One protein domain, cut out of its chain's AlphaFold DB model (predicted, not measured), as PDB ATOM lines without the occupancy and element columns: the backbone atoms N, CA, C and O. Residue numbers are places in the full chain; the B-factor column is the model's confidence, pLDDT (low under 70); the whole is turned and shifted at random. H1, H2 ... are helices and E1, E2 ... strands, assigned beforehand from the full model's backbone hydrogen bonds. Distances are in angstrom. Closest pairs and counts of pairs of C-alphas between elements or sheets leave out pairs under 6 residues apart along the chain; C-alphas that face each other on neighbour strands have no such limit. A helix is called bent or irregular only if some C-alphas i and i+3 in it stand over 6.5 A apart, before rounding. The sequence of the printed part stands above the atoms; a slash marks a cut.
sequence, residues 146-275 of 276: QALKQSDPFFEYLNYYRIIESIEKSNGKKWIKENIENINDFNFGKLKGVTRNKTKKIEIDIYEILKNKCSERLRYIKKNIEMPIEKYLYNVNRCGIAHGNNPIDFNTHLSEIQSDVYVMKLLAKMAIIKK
ATOM      1  N   GLN A 146     -45.085  21.560  11.463       94.50
ATOM      2  CA  GLN A 146     -44.108  21.532  10.369       94.50
ATOM      3  C   GLN A 146     -43.245  22.795  10.334       94.50
ATOM      4  O   GLN A 146     -42.044  22.679  10.097       94.50
ATOM      5  N   ALA A 147     -43.825  23.973  10.593       94.50
ATOM      6  CA  ALA A 147     -43.097  25.238  10.665       94.50
ATOM      7  C   ALA A 147     -42.037  25.215  11.777       94.50
ATOM      8  O   ALA A 147     -40.880  25.536  11.522       94.50
ATOM      9  N   LEU A 148     -42.398  24.729  12.971       90.62
ATOM     10  CA  LEU A 148     -41.484  24.608  14.116       90.62
ATOM     11  C   LEU A 148     -40.253  23.725  13.835       90.62
ATOM     12  O   LEU A 148     -39.206  23.922  14.446       90.62
ATOM     13  N   LYS A 149     -40.360  22.766  12.906       88.75
ATOM     14  CA  LYS A 149     -39.267  21.854  12.527       88.75
ATOM     15  C   LYS A 149     -38.274  22.451  11.531       88.75
ATOM     16  O   LYS A 149     -37.220  21.860  11.323       88.75
ATOM     17  N   GLN A 150     -38.608  23.560  10.872       88.94
ATOM     18  CA  GLN A 150     -37.749  24.130   9.832       88.94
ATOM     19  C   GLN A 150     -36.605  24.904  10.469       88.94
ATOM     20  O   GLN A 150     -36.875  25.793  11.258       88.94
ATOM     21  N   SER A 151     -35.346  24.625  10.137       83.44
ATOM     22  CA  SER A 151     -34.218  25.498  10.509       83.44
ATOM     23  C   SER A 151     -34.099  26.713   9.585       83.44
ATOM     24  O   SER A 151     -33.667  27.772  10.029       83.44
ATOM     25  N   ASP A 152     -34.525  26.565   8.331       87.50
ATOM     26  CA  ASP A 152     -34.524  27.612   7.314       87.50
ATOM     27  C   ASP A 152     -35.681  28.617   7.535       87.50
ATOM     28  O   ASP A 152     -36.857  28.221   7.477       87.50
ATOM     29  N   PRO A 153     -35.381  29.917   7.743       89.88
ATOM     30  CA  PRO A 153     -36.382  30.969   7.901       89.88
ATOM     31  C   PRO A 153     -37.363  31.101   6.734       89.88
ATOM     32  O   PRO A 153     -38.517  31.456   6.964       89.88
ATOM     33  N   PHE A 154     -36.957  30.804   5.497       92.38
ATOM     34  CA  PHE A 154     -37.836  30.891   4.331       92.38
ATOM     35  C   PHE A 154     -38.948  29.839   4.399       92.38
ATOM     36  O   PHE A 154     -40.130  30.162   4.243       92.38
ATOM     37  N   PHE A 155     -38.596  28.585   4.693       93.12
ATOM     38  CA  PHE A 155     -39.579  27.512   4.856       93.12
ATOM     39  C   PHE A 155     -40.418  27.688   6.125       93.12
ATOM     40  O   PHE A 155     -41.625  27.435   6.091       93.12
ATOM     41  N   GLU A 156     -39.817  28.151   7.227       94.19
ATOM     42  CA  GLU A 156     -40.555  28.484   8.451       94.19
ATOM     43  C   GLU A 156     -41.611  29.568   8.166       94.19
ATOM     44  O   GLU A 156     -42.793  29.381   8.476       94.19
ATOM     45  N   TYR A 157     -41.216  30.653   7.490       96.56
ATOM     46  CA  TYR A 157     -42.106  31.736   7.072       96.56
ATOM     47  C   TYR A 157     -43.261  31.222   6.204       96.56
ATOM     48  O   TYR A 157     -44.430  31.486   6.502       96.56
ATOM     49  N   LEU A 158     -42.953  30.462   5.144       96.56
ATOM     50  CA  LEU A 158     -43.961  29.940   4.220       96.56
ATOM     51  C   LEU A 158     -44.965  29.018   4.915       96.56
ATOM     52  O   LEU A 158     -46.156  29.078   4.612       96.56
ATOM     53  N   ASN A 159     -44.520  28.184   5.857       97.56
ATOM     54  CA  ASN A 159     -45.423  27.300   6.589       97.56
ATOM     55  C   ASN A 159     -46.364  28.078   7.518       97.56
ATOM     56  O   ASN A 159     -47.561  27.783   7.525       97.56
ATOM     57  N   TYR A 160     -45.891  29.114   8.225       98.44
ATOM     58  CA  TYR A 160     -46.796  29.980   8.996       98.44
ATOM     59  C   TYR A 160     -47.770  30.748   8.099       98.44
ATOM     60  O   TYR A 160     -48.952  30.855   8.426       98.44
ATOM     61  N   TYR A 161     -47.317  31.233   6.942       98.44
ATOM     62  CA  TYR A 161     -48.194  31.914   5.991       98.44
ATOM     63  C   TYR A 161     -49.300  30.981   5.467       98.44
ATOM     64  O   TYR A 161     -50.473  31.354   5.445       98.44
ATOM     65  N   ARG A 162     -48.956  29.728   5.134       98.06
ATOM     66  CA  ARG A 162     -49.913  28.701   4.681       98.06
ATOM     67  C   ARG A 162     -51.010  28.398   5.697       98.06
ATOM     68  O   ARG A 162     -52.116  28.040   5.301       98.06
ATOM     69  N   ILE A 163     -50.742  28.542   6.994       98.38
ATOM     70  CA  ILE A 163     -51.773  28.394   8.033       98.38
ATOM     71  C   ILE A 163     -52.843  29.468   7.861       98.38
ATOM     72  O   ILE A 163     -54.032  29.159   7.882       98.38
ATOM     73  N   ILE A 164     -52.431  30.715   7.639       98.25
ATOM     74  CA  ILE A 164     -53.355  31.827   7.416       98.25
ATOM     75  C   ILE A 164     -54.142  31.607   6.117       98.25
ATOM     76  O   ILE A 164     -55.368  31.709   6.138       98.25
ATOM     77  N   GLU A 165     -53.477  31.221   5.021       97.75
ATOM     78  CA  GLU A 165     -54.142  30.884   3.749       97.75
ATOM     79  C   GLU A 165     -55.164  29.739   3.925       97.75
ATOM     80  O   GLU A 165     -56.291  29.833   3.436       97.75
ATOM     81  N   SER A 166     -54.813  28.685   4.678       96.69
ATOM     82  CA  SER A 166     -55.692  27.541   4.985       96.69
ATOM     83  C   SER A 166     -56.940  27.963   5.761       96.69
ATOM     84  O   SER A 166     -58.041  27.468   5.511       96.69
ATOM     85  N   ILE A 167     -56.784  28.876   6.721       95.00
ATOM     86  CA  ILE A 167     -57.886  29.345   7.564       95.00
ATOM     87  C   ILE A 167     -58.798  30.295   6.792       95.00
ATOM     88  O   ILE A 167     -60.017  30.124   6.835       95.00
ATOM     89  N   GLU A 168     -58.223  31.269   6.088       95.50
ATOM     90  CA  GLU A 168     -58.985  32.283   5.355       95.50
ATOM     91  C   GLU A 168     -59.570  31.746   4.039       95.50
ATOM     92  O   GLU A 168     -60.532  32.307   3.519       95.50
ATOM     93  N   LYS A 169     -59.004  30.658   3.495       95.88
ATOM     94  CA  LYS A 169     -59.277  30.150   2.137       95.88
ATOM     95  C   LYS A 169     -59.012  31.214   1.061       95.88
ATOM     96  O   LYS A 169     -59.737  31.316   0.075       95.88
ATOM     97  N   SER A 170     -57.984  32.028   1.280       96.31
ATOM     98  CA  SER A 170     -57.595  33.155   0.430       96.31
ATOM     99  C   SER A 170     -56.076  33.387   0.544       96.31
ATOM    100  O   SER A 170     -55.363  32.567   1.115       96.31
ATOM    101  N   ASN A 171     -55.562  34.485  -0.012       97.06
ATOM    102  CA  ASN A 171     -54.154  34.866   0.075       97.06
ATOM    103  C   ASN A 171     -53.720  35.447   1.436       97.06
ATOM    104  O   ASN A 171     -52.610  35.953   1.529       97.06
ATOM    105  N   GLY A 172     -54.563  35.445   2.471       97.56
ATOM    106  CA  GLY A 172     -54.166  35.802   3.840       97.56
ATOM    107  C   GLY A 172     -54.082  37.303   4.139       97.56
ATOM    108  O   GLY A 172     -54.050  37.702   5.305       97.56
ATOM    109  N   LYS A 173     -54.060  38.172   3.119       98.19
ATOM    110  CA  LYS A 173     -53.862  39.621   3.311       98.19
ATOM    111  C   LYS A 173     -54.957  40.263   4.155       98.19
ATOM    112  O   LYS A 173     -54.659  41.156   4.947       98.19
ATOM    113  N   LYS A 174     -56.210  39.826   3.986       97.94
ATOM    114  CA  LYS A 174     -57.340  40.359   4.758       97.94
ATOM    115  C   LYS A 174     -57.164  40.027   6.235       97.94
ATOM    116  O   LYS A 174     -57.232  40.936   7.058       97.94
ATOM    117  N   TRP A 175     -56.852  38.765   6.544       97.75
ATOM    118  CA  TRP A 175     -56.568  38.344   7.912       97.75
ATOM    119  C   TRP A 175     -55.474  39.202   8.540       97.75
ATOM    120  O   TRP A 175     -55.699  39.766   9.606       97.75
ATOM    121  N   ILE A 176     -54.327  39.344   7.865       98.38
ATOM    122  CA  ILE A 176     -53.188  40.130   8.359       98.38
ATOM    123  C   ILE A 176     -53.625  41.569   8.655       98.38
ATOM    124  O   ILE A 176     -53.433  42.041   9.773       98.38
ATOM    125  N   LYS A 177     -54.271  42.243   7.698       98.31
ATOM    126  CA  LYS A 177     -54.714  43.636   7.853       98.31
ATOM    127  C   LYS A 177     -55.625  43.844   9.068       98.31
ATOM    128  O   LYS A 177     -55.482  44.836   9.771       98.31
ATOM    129  N   GLU A 178     -56.550  42.922   9.316       97.81
ATOM    130  CA  GLU A 178     -57.533  43.022  10.407       97.81
ATOM    131  C   GLU A 178     -56.952  42.684  11.789       97.81
ATOM    132  O   GLU A 178     -57.560  42.990  12.815       97.81
ATOM    133  N   ASN A 179     -55.798  42.019  11.838       98.06
ATOM    134  CA  ASN A 179     -55.318  41.357  13.048       98.06
ATOM    135  C   ASN A 179     -53.915  41.767  13.493       98.06
ATOM    136  O   ASN A 179     -53.564  41.506  14.641       98.06
ATOM    137  N   ILE A 180     -53.121  42.392  12.627       98.06
ATOM    138  CA  ILE A 180     -51.717  42.701  12.911       98.06
ATOM    139  C   ILE A 180     -51.532  43.642  14.104       98.06
ATOM    140  O   ILE A 180     -50.643  43.420  14.918       98.06
ATOM    141  N   GLU A 181     -52.415  44.627  14.268       97.25
ATOM    142  CA  GLU A 181     -52.365  45.549  15.411       97.25
ATOM    143  C   GLU A 181     -52.808  44.875  16.723       97.25
ATOM    144  O   GLU A 181     -52.406  45.299  17.798       97.25
ATOM    145  N   ASN A 182     -53.560  43.770  16.650       97.50
ATOM    146  CA  ASN A 182     -54.069  43.059  17.828       97.50
ATOM    147  C   ASN A 182     -53.047  42.085  18.442       97.50
ATOM    148  O   ASN A 182     -53.342  41.470  19.464       97.50
ATOM    149  N   ILE A 183     -51.873  41.887  17.826       97.12
ATOM    150  CA  ILE A 183     -50.886  40.888  18.277       97.12
ATOM    151  C   ILE A 183     -50.439  41.156  19.721       97.12
ATOM    152  O   ILE A 183     -50.327  40.220  20.515       97.12
ATOM    153  N   ASN A 184     -50.202  42.420  20.075       95.56
ATOM    154  CA  ASN A 184     -49.697  42.780  21.399       95.56
ATOM    155  C   ASN A 184     -50.730  42.539  22.503       95.56
ATOM    156  O   ASN A 184     -50.375  42.025  23.565       95.56
ATOM    157  N   ASP A 185     -52.002  42.794  22.212       96.81
ATOM    158  CA  ASP A 185     -53.096  42.653  23.177       96.81
ATOM    159  C   ASP A 185     -53.661  41.227  23.228       96.81
ATOM    160  O   ASP A 185     -54.404  40.865  24.141       96.81
ATOM    161  N   PHE A 186     -53.310  40.377  22.260       97.38
ATOM    162  CA  PHE A 186     -53.817  39.014  22.207       97.38
ATOM    163  C   PHE A 186     -53.243  38.143  23.334       97.38
ATOM    164  O   PHE A 186     -52.029  38.089  23.558       97.38
ATOM    165  N   ASN A 187     -54.114  37.414  24.035       95.00
ATOM    166  CA  ASN A 187     -53.709  36.475  25.077       95.00
ATOM    167  C   ASN A 187     -53.282  35.132  24.458       95.00
ATOM    168  O   ASN A 187     -54.125  34.301  24.116       95.00
ATOM    169  N   PHE A 188     -51.972  34.916  24.333       92.69
ATOM    170  CA  PHE A 188     -51.398  33.642  23.878       92.69
ATOM    171  C   PHE A 188     -51.242  32.604  25.003       92.69
ATOM    172  O   PHE A 188     -50.818  31.483  24.731       92.69
ATOM    173  N   GLY A 189     -51.613  32.952  26.239       89.69
ATOM    174  CA  GLY A 189     -51.270  32.203  27.442       89.69
ATOM    175  C   GLY A 189     -49.890  32.591  27.975       89.69
ATOM    176  O   GLY A 189     -49.302  33.577  27.534       89.69
ATOM    177  N   LYS A 190     -49.390  31.800  28.924       85.50
ATOM    178  CA  LYS A 190     -48.028  31.898  29.453       85.50
ATOM    179  C   LYS A 190     -47.267  30.643  29.069       85.50
ATOM    180  O   LYS A 190     -47.801  29.541  29.186       85.50
ATOM    181  N   LEU A 191     -46.029  30.813  28.627       84.44
ATOM    182  CA  LEU A 191     -45.117  29.706  28.382       84.44
ATOM    183  C   LEU A 191     -43.790  30.052  29.040       84.44
ATOM    184  O   LEU A 191     -43.128  30.998  28.620       84.44
ATOM    185  N   LYS A 192     -43.437  29.318  30.096       83.12
ATOM    186  CA  LYS A 192     -42.213  29.557  30.861       83.12
ATOM    187  C   LYS A 192     -41.051  28.803  30.228       83.12
ATOM    188  O   LYS A 192     -41.090  27.580  30.092       83.12
ATOM    189  N   GLY A 193     -40.013  29.541  29.856       77.00
ATOM    190  CA  GLY A 193     -38.724  28.999  29.444       77.00
ATOM    191  C   GLY A 193     -37.646  29.255  30.492       77.00
ATOM    192  O   GLY A 193     -37.748  30.195  31.277       77.00
ATOM    193  N   VAL A 194     -36.585  28.453  30.475       75.50
ATOM    194  CA  VAL A 194     -35.374  28.669  31.272       75.50
ATOM    195  C   VAL A 194     -34.184  28.885  30.345       75.50
ATOM    196  O   VAL A 194     -33.900  28.070  29.461       75.50
ATOM    197  N   THR A 195     -33.451  29.974  30.570       70.00
ATOM    198  CA  THR A 195     -32.198  30.276  29.859       70.00
ATOM    199  C   THR A 195     -30.980  29.873  30.698       70.00
ATOM    200  O   THR A 195     -31.036  29.874  31.932       70.00
ATOM    201  N   ARG A 196     -29.841  29.553  30.055       62.94
ATOM    202  CA  ARG A 196     -28.535  29.602  30.740       62.94
ATOM    203  C   ARG A 196     -28.067  31.046  30.711       62.94
ATOM    204  O   ARG A 196     -27.442  31.477  29.746       62.94
ATOM    205  N   ASN A 197     -28.281  31.765  31.803       57.59
ATOM    206  CA  ASN A 197     -27.331  32.807  32.154       57.59
ATOM    207  C   ASN A 197     -26.268  32.185  33.069       57.59
ATOM    208  O   ASN A 197     -26.600  31.330  33.886       57.59
ATOM    209  N   LYS A 198     -24.997  32.577  32.903       50.19
ATOM    210  CA  LYS A 198     -23.763  31.880  33.336       50.19
ATOM    211  C   LYS A 198     -23.707  31.404  34.803       50.19
ATOM    212  O   LYS A 198     -22.793  30.666  35.148       50.19
ATOM    213  N   THR A 199     -24.655  31.786  35.656       52.41
ATOM    214  CA  THR A 199     -24.733  31.387  37.069       52.41
ATOM    215  C   THR A 199     -26.152  31.147  37.612       52.41
ATOM    216  O   THR A 199     -26.268  30.691  38.747       52.41
ATOM    217  N   LYS A 200     -27.238  31.436  36.868       57.09
ATOM    218  CA  LYS A 200     -28.624  31.332  37.381       57.09
ATOM    219  C   LYS A 200     -29.625  30.913  36.300       57.09
ATOM    220  O   LYS A 200     -29.570  31.408  35.177       57.09
ATOM    221  N   LYS A 201     -30.568  30.041  36.679       65.94
ATOM    222  CA  LYS A 201     -31.790  29.762  35.910       65.94
ATOM    223  C   LYS A 201     -32.713  30.975  36.035       65.94
ATOM    224  O   LYS A 201     -33.042  31.365  37.151       65.94
ATOM    225  N   ILE A 202     -33.078  31.579  34.909       71.62
ATOM    226  CA  ILE A 202     -34.033  32.691  34.854       71.62
ATOM    227  C   ILE A 202     -35.260  32.189  34.104       71.62
ATOM    228  O   ILE A 202     -35.121  31.718  32.972       71.62
ATOM    229  N   GLU A 203     -36.424  32.280  34.743       76.69
ATOM    230  CA  GLU A 203     -37.704  32.046  34.083       76.69
ATOM    231  C   GLU A 203     -38.047  33.231  33.182       76.69
ATOM    232  O   GLU A 203     -37.931  34.389  33.589       76.69
ATOM    233  N   ILE A 204     -38.462  32.937  31.956       82.38
ATOM    234  CA  ILE A 204     -38.882  33.934  30.973       82.38
ATOM    235  C   ILE A 204     -40.213  33.534  30.344       82.38
ATOM    236  O   ILE A 204     -40.462  32.348  30.130       82.38
ATOM    237  N   ASP A 205     -41.047  34.517  30.008       87.19
ATOM    238  CA  ASP A 205     -42.244  34.289  29.197       87.19
ATOM    239  C   ASP A 205     -41.871  34.314  27.707       87.19
ATOM    240  O   ASP A 205     -41.469  35.340  27.148       87.19
ATOM    241  N   ILE A 206     -41.994  33.159  27.050       87.12
ATOM    242  CA  ILE A 206     -41.660  32.996  25.632       87.12
ATOM    243  C   ILE A 206     -42.543  33.888  24.756       87.12
ATOM    244  O   ILE A 206     -42.048  34.497  23.803       87.12
ATOM    245  N   TYR A 207     -43.838  34.003  25.060       91.06
ATOM    246  CA  TYR A 207     -44.747  34.805  24.242       91.06
ATOM    247  C   TYR A 207     -44.477  36.299  24.396       91.06
ATOM    248  O   TYR A 207     -44.624  37.032  23.419       91.06
ATOM    249  N   GLU A 208     -44.025  36.754  25.564       91.88
ATOM    250  CA  GLU A 208     -43.597  38.144  25.755       91.88
ATOM    251  C   GLU A 208     -42.373  38.481  24.889       91.88
ATOM    252  O   GLU A 208     -42.368  39.483  24.171       91.88
ATOM    253  N   ILE A 209     -41.373  37.595  24.848       90.12
ATOM    254  CA  ILE A 209     -40.201  37.758  23.972       90.12
ATOM    255  C   ILE A 209     -40.622  37.803  22.500       90.12
ATOM    256  O   ILE A 209     -40.163  38.669  21.749       90.12
ATOM    257  N   LEU A 210     -41.502  36.893  22.073       92.19
ATOM    258  CA  LEU A 210     -42.001  36.864  20.697       92.19
ATOM    259  C   LEU A 210     -42.770  38.145  20.345       92.19
ATOM    260  O   LEU A 210     -42.564  38.688  19.258       92.19
ATOM    261  N   LYS A 211     -43.614  38.662  21.251       95.44
ATOM    262  CA  LYS A 211     -44.333  39.935  21.065       95.44
ATOM    263  C   LYS A 211     -43.381  41.121  20.946       95.44
ATOM    264  O   LYS A 211     -43.577  41.958  20.067       95.44
ATOM    265  N   ASN A 212     -42.332  41.169  21.766       94.06
ATOM    266  CA  ASN A 212     -41.327  42.232  21.710       94.06
ATOM    267  C   ASN A 212     -40.590  42.234  20.364       94.06
ATOM    268  O   ASN A 212     -40.566  43.263  19.682       94.06
ATOM    269  N   LYS A 213     -40.102  41.067  19.916       93.56
ATOM    270  CA  LYS A 213     -39.467  40.905  18.593       93.56
ATOM    271  C   LYS A 213     -40.419  41.265  17.447       93.56
ATOM    272  O   LYS A 213     -40.035  41.958  16.506       93.56
ATOM    273  N   CYS A 214     -41.681  40.839  17.535       96.44
ATOM    274  CA  CYS A 214     -42.717  41.196  16.568       96.44
ATOM    275  C   CYS A 214     -42.933  42.717  16.515       96.44
ATOM    276  O   CYS A 214     -42.899  43.306  15.437       96.44
ATOM    277  N   SER A 215     -43.072  43.373  17.667       97.38
ATOM    278  CA  SER A 215     -43.266  44.823  17.769       97.38
ATOM    279  C   SER A 215     -42.086  45.628  17.231       97.38
ATOM    280  O   SER A 215     -42.281  46.656  16.578       97.38
ATOM    281  N   GLU A 216     -40.854  45.194  17.495       96.38
ATOM    282  CA  GLU A 216     -39.648  45.777  16.895       96.38
ATOM    283  C   GLU A 216     -39.677  45.671  15.373       96.38
ATOM    284  O   GLU A 216     -39.493  46.678  14.680       96.38
ATOM    285  N   ARG A 217     -39.998  44.486  14.845       97.00
ATOM    286  CA  ARG A 217     -40.069  44.275  13.400       97.00
ATOM    287  C   ARG A 217     -41.187  45.086  12.745       97.00
ATOM    288  O   ARG A 217     -40.951  45.716  11.718       97.00
ATOM    289  N   LEU A 218     -42.375  45.153  13.344       97.81
ATOM    290  CA  LEU A 218     -43.479  45.965  12.822       97.81
ATOM    291  C   LEU A 218     -43.133  47.458  12.803       97.81
ATOM    292  O   LEU A 218     -43.438  48.135  11.822       97.81
ATOM    293  N   ARG A 219     -42.456  47.975  13.839       98.00
ATOM    294  CA  ARG A 219     -41.945  49.358  13.846       98.00
ATOM    295  C   ARG A 219     -40.936  49.592  12.727       98.00
ATOM    296  O   ARG A 219     -41.012  50.617  12.055       98.00
ATOM    297  N   TYR A 220     -40.025  48.645  12.506       97.06
ATOM    298  CA  TYR A 220     -39.075  48.714  11.400       97.06
ATOM    299  C   TYR A 220     -39.791  48.772  10.044       97.06
ATOM    300  O   TYR A 220     -39.494  49.666   9.255       97.06
ATOM    301  N   ILE A 221     -40.754  47.878   9.789       96.62
ATOM    302  CA  ILE A 221     -41.508  47.847   8.526       96.62
ATOM    303  C   ILE A 221     -42.242  49.175   8.323       96.62
ATOM    304  O   ILE A 221     -42.072  49.809   7.290       96.62
ATOM    305  N   LYS A 222     -42.989  49.644   9.334       97.06
ATOM    306  CA  LYS A 222     -43.744  50.909   9.272       97.06
ATOM    307  C   LYS A 222     -42.853  52.123   8.978       97.06
ATOM    308  O   LYS A 222     -43.320  53.071   8.359       97.06
ATOM    309  N   LYS A 223     -41.600  52.114   9.447       97.88
ATOM    310  CA  LYS A 223     -40.653  53.223   9.266       97.88
ATOM    311  C   LYS A 223     -39.912  53.176   7.927       97.88
ATOM    312  O   LYS A 223     -39.624  54.232   7.380       97.88
ATOM    313  N   ASN A 224     -39.552  51.986   7.448       96.69
ATOM    314  CA  ASN A 224     -38.600  51.834   6.341       96.69
ATOM    315  C   ASN A 224     -39.223  51.281   5.053       96.69
ATOM    316  O   ASN A 224     -38.549  51.247   4.030       96.69
ATOM    317  N   ILE A 225     -40.477  50.827   5.086       94.94
ATOM    318  CA  ILE A 225     -41.138  50.202   3.938       94.94
ATOM    319  C   ILE A 225     -42.378  51.019   3.576       94.94
ATOM    320  O   ILE A 225     -43.345  51.066   4.330       94.94
ATOM    321  N   GLU A 226     -42.381  51.620   2.384       95.56
ATOM    322  CA  GLU A 226     -43.470  52.481   1.874       95.56
ATOM    323  C   GLU A 226     -44.738  51.707   1.446       95.56
ATOM    324  O   GLU A 226     -45.624  52.229   0.769       95.56
ATOM    325  N   MET A 227     -44.843  50.434   1.824       95.62
ATOM    326  CA  MET A 227     -45.926  49.536   1.441       95.62
ATOM    327  C   MET A 227     -46.759  49.147   2.671       95.62
ATOM    328  O   MET A 227     -46.185  48.875   3.726       95.62
ATOM    329  N   PRO A 228     -48.098  49.026   2.549       98.00
ATOM    330  CA  PRO A 228     -48.919  48.429   3.598       98.00
ATOM    331  C   PRO A 228     -48.376  47.063   4.033       98.00
ATOM    332  O   PRO A 228     -48.005  46.246   3.183       98.00
ATOM    333  N   ILE A 229     -48.343  46.803   5.341       97.88
ATOM    334  CA  ILE A 229     -47.641  45.643   5.914       97.88
ATOM    335  C   ILE A 229     -48.166  44.323   5.339       97.88
ATOM    336  O   ILE A 229     -47.384  43.437   4.999       97.88
ATOM    337  N   GLU A 230     -49.480  44.191   5.151       98.31
ATOM    338  CA  GLU A 230     -50.090  42.998   4.565       98.31
ATOM    339  C   GLU A 230     -49.650  42.765   3.115       98.31
ATOM    340  O   GLU A 230     -49.480  41.623   2.685       98.31
ATOM    341  N   LYS A 231     -49.434  43.847   2.355       97.50
ATOM    342  CA  LYS A 231     -48.928  43.763   0.985       97.50
ATOM    343  C   LYS A 231     -47.439  43.440   0.977       97.50
ATOM    344  O   LYS A 231     -47.042  42.645   0.134       97.50
ATOM    345  N   TYR A 232     -46.651  43.990   1.902       96.56
ATOM    346  CA  TYR A 232     -45.229  43.666   2.044       96.56
ATOM    347  C   TYR A 232     -45.037  42.172   2.337       96.56
ATOM    348  O   TYR A 232     -44.415  41.458   1.550       96.56
ATOM    349  N   LEU A 233     -45.677  41.671   3.398       96.62
ATOM    350  CA  LEU A 233     -45.584  40.267   3.805       96.62
ATOM    351  C   LEU A 233     -46.047  39.312   2.686       96.62
ATOM    352  O   LEU A 233     -45.434  38.275   2.455       96.62
ATOM    353  N   TYR A 234     -47.094  39.663   1.935       96.69
ATOM    354  CA  TYR A 234     -47.555  38.819   0.830       96.69
ATOM    355  C   TYR A 234     -46.713  38.954  -0.452       96.69
ATOM    356  O   TYR A 234     -46.175  37.970  -0.950       96.69
ATOM    357  N   ASN A 235     -46.621  40.153  -1.028       93.50
ATOM    358  CA  ASN A 235     -46.031  40.352  -2.354       93.50
ATOM    359  C   ASN A 235     -44.507  40.215  -2.328       93.50
ATOM    360  O   ASN A 235     -43.943  39.629  -3.248       93.50
ATOM    361  N   VAL A 236     -43.850  40.771  -1.305       92.25
ATOM    362  CA  VAL A 236     -42.384  40.783  -1.224       92.25
ATOM    363  C   VAL A 236     -41.892  39.468  -0.642       92.25
ATOM    364  O   VAL A 236     -41.123  38.772  -1.298       92.25
ATOM    365  N   ASN A 237     -42.391  39.077   0.532       93.50
ATOM    366  CA  ASN A 237     -41.874  37.892   1.214       93.50
ATOM    367  C   ASN A 237     -42.519  36.612   0.683       93.50
ATOM    368  O   ASN A 237     -41.847  35.825   0.028       93.50
ATOM    369  N   ARG A 238     -43.824  36.393   0.894       94.25
ATOM    370  CA  ARG A 238     -44.482  35.137   0.484       94.25
ATOM    371  C   ARG A 238     -44.256  34.852  -1.008       94.25
ATOM    372  O   ARG A 238     -43.762  33.781  -1.355       94.25
ATOM    373  N   CYS A 239     -44.627  35.772  -1.897       92.31
ATOM    374  CA  CYS A 239     -44.489  35.576  -3.342       92.31
ATOM    375  C   CYS A 239     -43.027  35.600  -3.803       92.31
ATOM    376  O   CYS A 239     -42.671  34.801  -4.667       92.31
ATOM    377  N   GLY A 240     -42.178  36.455  -3.223       89.88
ATOM    378  CA  GLY A 240     -40.750  36.487  -3.549       89.88
ATOM    379  C   GLY A 240     -40.056  35.163  -3.235       89.88
ATOM    380  O   GLY A 240     -39.391  34.613  -4.110       89.88
ATOM    381  N   ILE A 241     -40.295  34.600  -2.045       90.56
ATOM    382  CA  ILE A 241     -39.750  33.297  -1.637       90.56
ATOM    383  C   ILE A 241     -40.299  32.178  -2.532       90.56
ATOM    384  O   ILE A 241     -39.543  31.334  -3.001       90.56
ATOM    385  N   ALA A 242     -41.612  32.157  -2.791       90.00
ATOM    386  CA  ALA A 242     -42.246  31.063  -3.530       90.00
ATOM    387  C   ALA A 242     -41.877  31.018  -5.023       90.00
ATOM    388  O   ALA A 242     -41.865  29.938  -5.610       90.00
ATOM    389  N   HIS A 243     -41.632  32.173  -5.644       85.69
ATOM    390  CA  HIS A 243     -41.391  32.270  -7.086       85.69
ATOM    391  C   HIS A 243     -39.926  32.531  -7.450       85.69
ATOM    392  O   HIS A 243     -39.590  32.455  -8.625       85.69
ATOM    393  N   GLY A 244     -39.062  32.851  -6.482       79.00
ATOM    394  CA  GLY A 244     -37.668  33.215  -6.751       79.00
ATOM    395  C   GLY A 244     -37.519  34.507  -7.566       79.00
ATOM    396  O   GLY A 244     -36.475  34.743  -8.161       79.00
ATOM    397  N   ASN A 245     -38.569  35.336  -7.623       64.88
ATOM    398  CA  ASN A 245     -38.644  36.505  -8.510       64.88
ATOM    399  C   ASN A 245     -37.843  37.717  -8.016       64.88
ATOM    400  O   ASN A 245     -37.664  38.667  -8.773       64.88
ATOM    401  N   ASN A 246     -37.364  37.695  -6.772       61.19
ATOM    402  CA  ASN A 246     -36.373  38.649  -6.297       61.19
ATOM    403  C   ASN A 246     -35.035  37.914  -6.213       61.19
ATOM    404  O   ASN A 246     -35.018  36.810  -5.660       61.19
ATOM    405  N   PRO A 247     -33.924  38.479  -6.718       56.81
ATOM    406  CA  PRO A 247     -32.602  38.000  -6.355       56.81
ATOM    407  C   PRO A 247     -32.453  38.240  -4.854       56.81
ATOM    408  O   PRO A 247     -32.097  39.327  -4.413       56.81
ATOM    409  N   ILE A 248     -32.845  37.242  -4.067       58.28
ATOM    410  CA  ILE A 248     -32.651  37.220  -2.630       58.28
ATOM    411  C   ILE A 248     -31.132  37.201  -2.457       58.28
ATOM    412  O   ILE A 248     -30.502  36.155  -2.590       58.28
ATOM    413  N   ASP A 249     -30.530  38.364  -2.210       61.47
ATOM    414  CA  ASP A 249     -29.259  38.429  -1.496       61.47
ATOM    415  C   ASP A 249     -29.428  37.625  -0.201       61.47
ATOM    416  O   ASP A 249     -30.094  38.048   0.751       61.47
ATOM    417  N   PHE A 250     -28.869  36.415  -0.213       55.31
ATOM    418  CA  PHE A 250     -28.996  35.444   0.862       55.31
ATOM    419  C   PHE A 250     -28.543  36.004   2.210       55.31
ATOM    420  O   PHE A 250     -28.998  35.507   3.232       55.31
ATOM    421  N   ASN A 251     -27.700  37.039   2.249       55.09
ATOM    422  CA  ASN A 251     -27.239  37.599   3.512       55.09
ATOM    423  C   ASN A 251     -28.195  38.664   4.060       55.09
ATOM    424  O   ASN A 251     -28.590  38.592   5.225       55.09
ATOM    425  N   THR A 252     -28.609  39.642   3.249       59.59
ATOM    426  CA  THR A 252     -29.476  40.734   3.731       59.59
ATOM    427  C   THR A 252     -30.904  40.248   3.965       59.59
ATOM    428  O   THR A 252     -31.477  40.481   5.031       59.59
ATOM    429  N   HIS A 253     -31.456  39.483   3.022       78.56
ATOM    430  CA  HIS A 253     -32.845  39.034   3.091       78.56
ATOM    431  C   HIS A 253     -33.081  37.938   4.130       78.56
ATOM    432  O   HIS A 253     -34.180  37.857   4.673       78.56
ATOM    433  N   LEU A 254     -32.080  37.114   4.455       84.19
ATOM    434  CA  LEU A 254     -32.251  36.066   5.462       84.19
ATOM    435  C   LEU A 254     -32.555  36.658   6.842       84.19
ATOM    436  O   LEU A 254     -33.486  36.208   7.507       84.19
ATOM    437  N   SER A 255     -31.819  37.697   7.248       87.12
ATOM    438  CA  SER A 255     -32.031  38.368   8.540       87.12
ATOM    439  C   SER A 255     -33.394  39.071   8.625       87.12
ATOM    440  O   SER A 255     -34.070  39.037   9.662       87.12
ATOM    441  N   GLU A 256     -33.844  39.656   7.511       91.31
ATOM    442  CA  GLU A 256     -35.159  40.281   7.399       91.31
ATOM    443  C   GLU A 256     -36.279  39.246   7.489       91.31
ATOM    444  O   GLU A 256     -37.177  39.396   8.321       91.31
ATOM    445  N   ILE A 257     -36.194  38.159   6.714       92.56
ATOM    446  CA  ILE A 257     -37.182  37.076   6.756       92.56
ATOM    447  C   ILE A 257     -37.203  36.407   8.128       92.56
ATOM    448  O   ILE A 257     -38.281  36.161   8.665       92.56
ATOM    449  N   GLN A 258     -36.044  36.170   8.743       91.50
ATOM    450  CA  GLN A 258     -35.964  35.646  10.106       91.50
ATOM    451  C   GLN A 258     -36.677  36.559  11.113       91.50
ATOM    452  O   GLN A 258     -37.320  36.074  12.043       91.50
ATOM    453  N   SER A 259     -36.618  37.876  10.917       93.44
ATOM    454  CA  SER A 259     -37.364  38.827  11.742       93.44
ATOM    455  C   SER A 259     -38.869  38.792  11.443       93.44
ATOM    456  O   SER A 259     -39.692  38.860  12.357       93.44
ATOM    457  N   ASP A 260     -39.250  38.626  10.176       96.38
ATOM    458  CA  ASP A 260     -40.649  38.506   9.754       96.38
ATOM    459  C   ASP A 260     -41.309  37.193  10.196       96.38
ATOM    460  O   ASP A 260     -42.528  37.150  10.393       96.38
ATOM    461  N   VAL A 261     -40.528  36.132  10.431       96.19
ATOM    462  CA  VAL A 261     -41.012  34.869  11.009       96.19
ATOM    463  C   VAL A 261     -41.711  35.103  12.348       96.19
ATOM    464  O   VAL A 261     -42.741  34.482  12.592       96.19
ATOM    465  N   TYR A 262     -41.230  36.016  13.203       95.94
ATOM    466  CA  TYR A 262     -41.892  36.301  14.485       95.94
ATOM    467  C   TYR A 262     -43.295  36.891  14.295       95.94
ATOM    468  O   TYR A 262     -44.232  36.498  14.990       95.94
ATOM    469  N   VAL A 263     -43.453  37.785  13.312       98.19
ATOM    470  CA  VAL A 263     -44.753  38.366  12.948       98.19
ATOM    471  C   VAL A 263     -45.689  37.267  12.443       98.19
ATOM    472  O   VAL A 263     -46.814  37.128  12.930       98.19
ATOM    473  N   MET A 264     -45.214  36.442  11.508       98.44
ATOM    474  CA  MET A 264     -46.029  35.382  10.915       98.44
ATOM    475  C   MET A 264     -46.389  34.275  11.906       98.44
ATOM    476  O   MET A 264     -47.525  33.805  11.886       98.44
ATOM    477  N   LYS A 265     -45.470  33.895  12.798       98.06
ATOM    478  CA  LYS A 265     -45.686  32.908  13.866       98.06
ATOM    479  C   LYS A 265     -46.850  33.317  14.765       98.06
ATOM    480  O   LYS A 265     -47.803  32.554  14.919       98.06
ATOM    481  N   LEU A 266     -46.823  34.543  15.294       98.00
ATOM    482  CA  LEU A 266     -47.882  35.037  16.177       98.00
ATOM    483  C   LEU A 266     -49.220  35.203  15.445       98.00
ATOM    484  O   LEU A 266     -50.259  34.827  15.989       98.00
ATOM    485  N   LEU A 267     -49.214  35.687  14.198       98.31
ATOM    486  CA  LEU A 267     -50.433  35.779  13.385       98.31
ATOM    487  C   LEU A 267     -51.048  34.409  13.090       98.31
ATOM    488  O   LEU A 267     -52.267  34.256  13.195       98.31
ATOM    489  N   ALA A 268     -50.227  33.416  12.746       98.25
ATOM    490  CA  ALA A 268     -50.672  32.051  12.492       98.25
ATOM    491  C   ALA A 268     -51.221  31.396  13.764       98.25
ATOM    492  O   ALA A 268     -52.307  30.814  13.742       98.25
ATOM    493  N   LYS A 269     -50.522  31.549  14.894       97.50
ATOM    494  CA  LYS A 269     -50.980  31.047  16.192       97.50
ATOM    495  C   LYS A 269     -52.309  31.683  16.594       97.50
ATOM    496  O   LYS A 269     -53.245  30.975  16.964       97.50
ATOM    497  N   MET A 270     -52.426  33.004  16.450       97.56
ATOM    498  CA  MET A 270     -53.668  33.721  16.722       97.56
ATOM    499  C   MET A 270     -54.808  33.241  15.815       97.56
ATOM    500  O   MET A 270     -55.927  33.062  16.293       97.56
ATOM    501  N   ALA A 271     -54.535  32.981  14.533       97.06
ATOM    502  CA  ALA A 271     -55.521  32.439  13.599       97.06
ATOM    503  C   ALA A 271     -56.029  31.062  14.038       97.06
ATOM    504  O   ALA A 271     -57.239  30.833  14.066       97.06
ATOM    505  N   ILE A 272     -55.128  30.168  14.460       97.19
ATOM    506  CA  ILE A 272     -55.495  28.848  14.992       97.19
ATOM    507  C   ILE A 272     -56.337  28.982  16.261       97.19
ATOM    508  O   ILE A 272     -57.315  28.252  16.417       97.19
ATOM    509  N   ILE A 273     -55.994  29.892  17.176       95.44
ATOM    510  CA  ILE A 273     -56.743  30.071  18.430       95.44
ATOM    511  C   ILE A 273     -58.144  30.631  18.149       95.44
ATOM    512  O   ILE A 273     -59.115  30.069  18.654       95.44
ATOM    513  N   LYS A 274     -58.253  31.675  17.313       93.81
ATOM    514  CA  LYS A 274     -59.517  32.363  16.989       93.81
ATOM    515  C   LYS A 274     -60.466  31.555  16.106       93.81
ATOM    516  O   LYS A 274     -61.673  31.758  16.198       93.81
ATOM    517  N   LYS A 275     -59.955  30.673  15.241       82.12
ATOM    518  CA  LYS A 275     -60.788  29.729  14.482       82.12
ATOM    519  C   LYS A 275     -61.548  28.886  15.508       82.12
ATOM    520  O   LYS A 275     -60.902  28.162  16.247       82.12
TER     521      LYS A 275
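Overview. This is residues 146 to 275 of the 276 residues of an uncharacterized protein of Erysipelotrichaceae bacterium (UniProt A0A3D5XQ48). What shape do these coordinates make? A long helix, H5, runs through the middle of a small helical body, with H1 side by side with it, H3 crossing it, and H2 and H4 packed together near it. A thin hairpin of E1 and E2 reaches away from this body as an arm that makes the longest axis. What is it built of? The printed part has 130 residues, mostly helix, in the order H1, H2, E1, E2, H3, H4, H5, with one antiparallel sheet in the order E1, E2. It is compact, with a radius of gyration of the C-alphas of 15.2 A and spans of 48 by 35 by 31 A.

Arrangement. What does the first helix meet? H1, residues 153 to 168, touches the hub H5, residues 252 to 274, at a shallow tilt of 30 degrees, the same way; the closest C-alphas, of Tyr 157 and Val 261, are 5.1 A apart. With residues 154 to 161 alone it touches H4, residues 229 to 243, the closest C-alphas being those of Leu 158 and Arg 238, 6.4 A apart. And H2, residues 173 to 182? It touches H4, closest at the C-alphas of Lys 173 and Glu 230, 5.2 A apart, and only just touches H5, with 3 pairs of C-alphas within 8 A, closest at Ile 180 and Leu 267, 7.1 A. How does the hairpin join the helices? E1, residues 192 to 197, and E2, residues 200 to 205, form the hairpin, with N 193 and O 204 within hydrogen-bond range at 2.9 A, and E2 has a tight link to H3, residues 206 to 224. H3 touches H5 with residues 210 to 218 alone at a steep tilt of 57 degrees, opposite ways, the C-alphas of Cys 214 and Val 263 being closest at 5.0 A. Are the helix backbones complete? Each O i to N i+4 pair of H3 is within hydrogen-bond range, against 11 of 12 in H1, 4 of 6 in H2, 9 of 11 in H4 and 16 of 19 in H5.

Along the chain. Where do the longer helices lie? H1 begins at C-alpha 153 (-36.382, 30.969, 7.901) and is 22.8 A long, H3 is 27.1 A, and H5 is 33.9 A, ending at C-alpha 274 (-59.517, 32.363, 16.989). Which helices depart from a straight course? H5 has a kink of 27 degrees near residue 260, and H2 is irregular, with C-alphas 178 and 181 7.6 A apart. H4, 19.7 A long, is neither bent nor irregular, but only just: C-alphas 235 and 238 are 6.1 A apart. How long are the others? H2 is 14.9 A, E1 15.3 A and E2 16.2 A.

Size, cuts and confidence. How large is it? The two C-alphas farthest apart, those of Ser 170 and Thr 199, are 49.2 A apart. Is it complete? The printed part has no cut, and no link is long. Where is confidence low? The mean pLDDT of the printed part is 89.5, and residues 196 to 201 and 245 to 252 of the model are under 70.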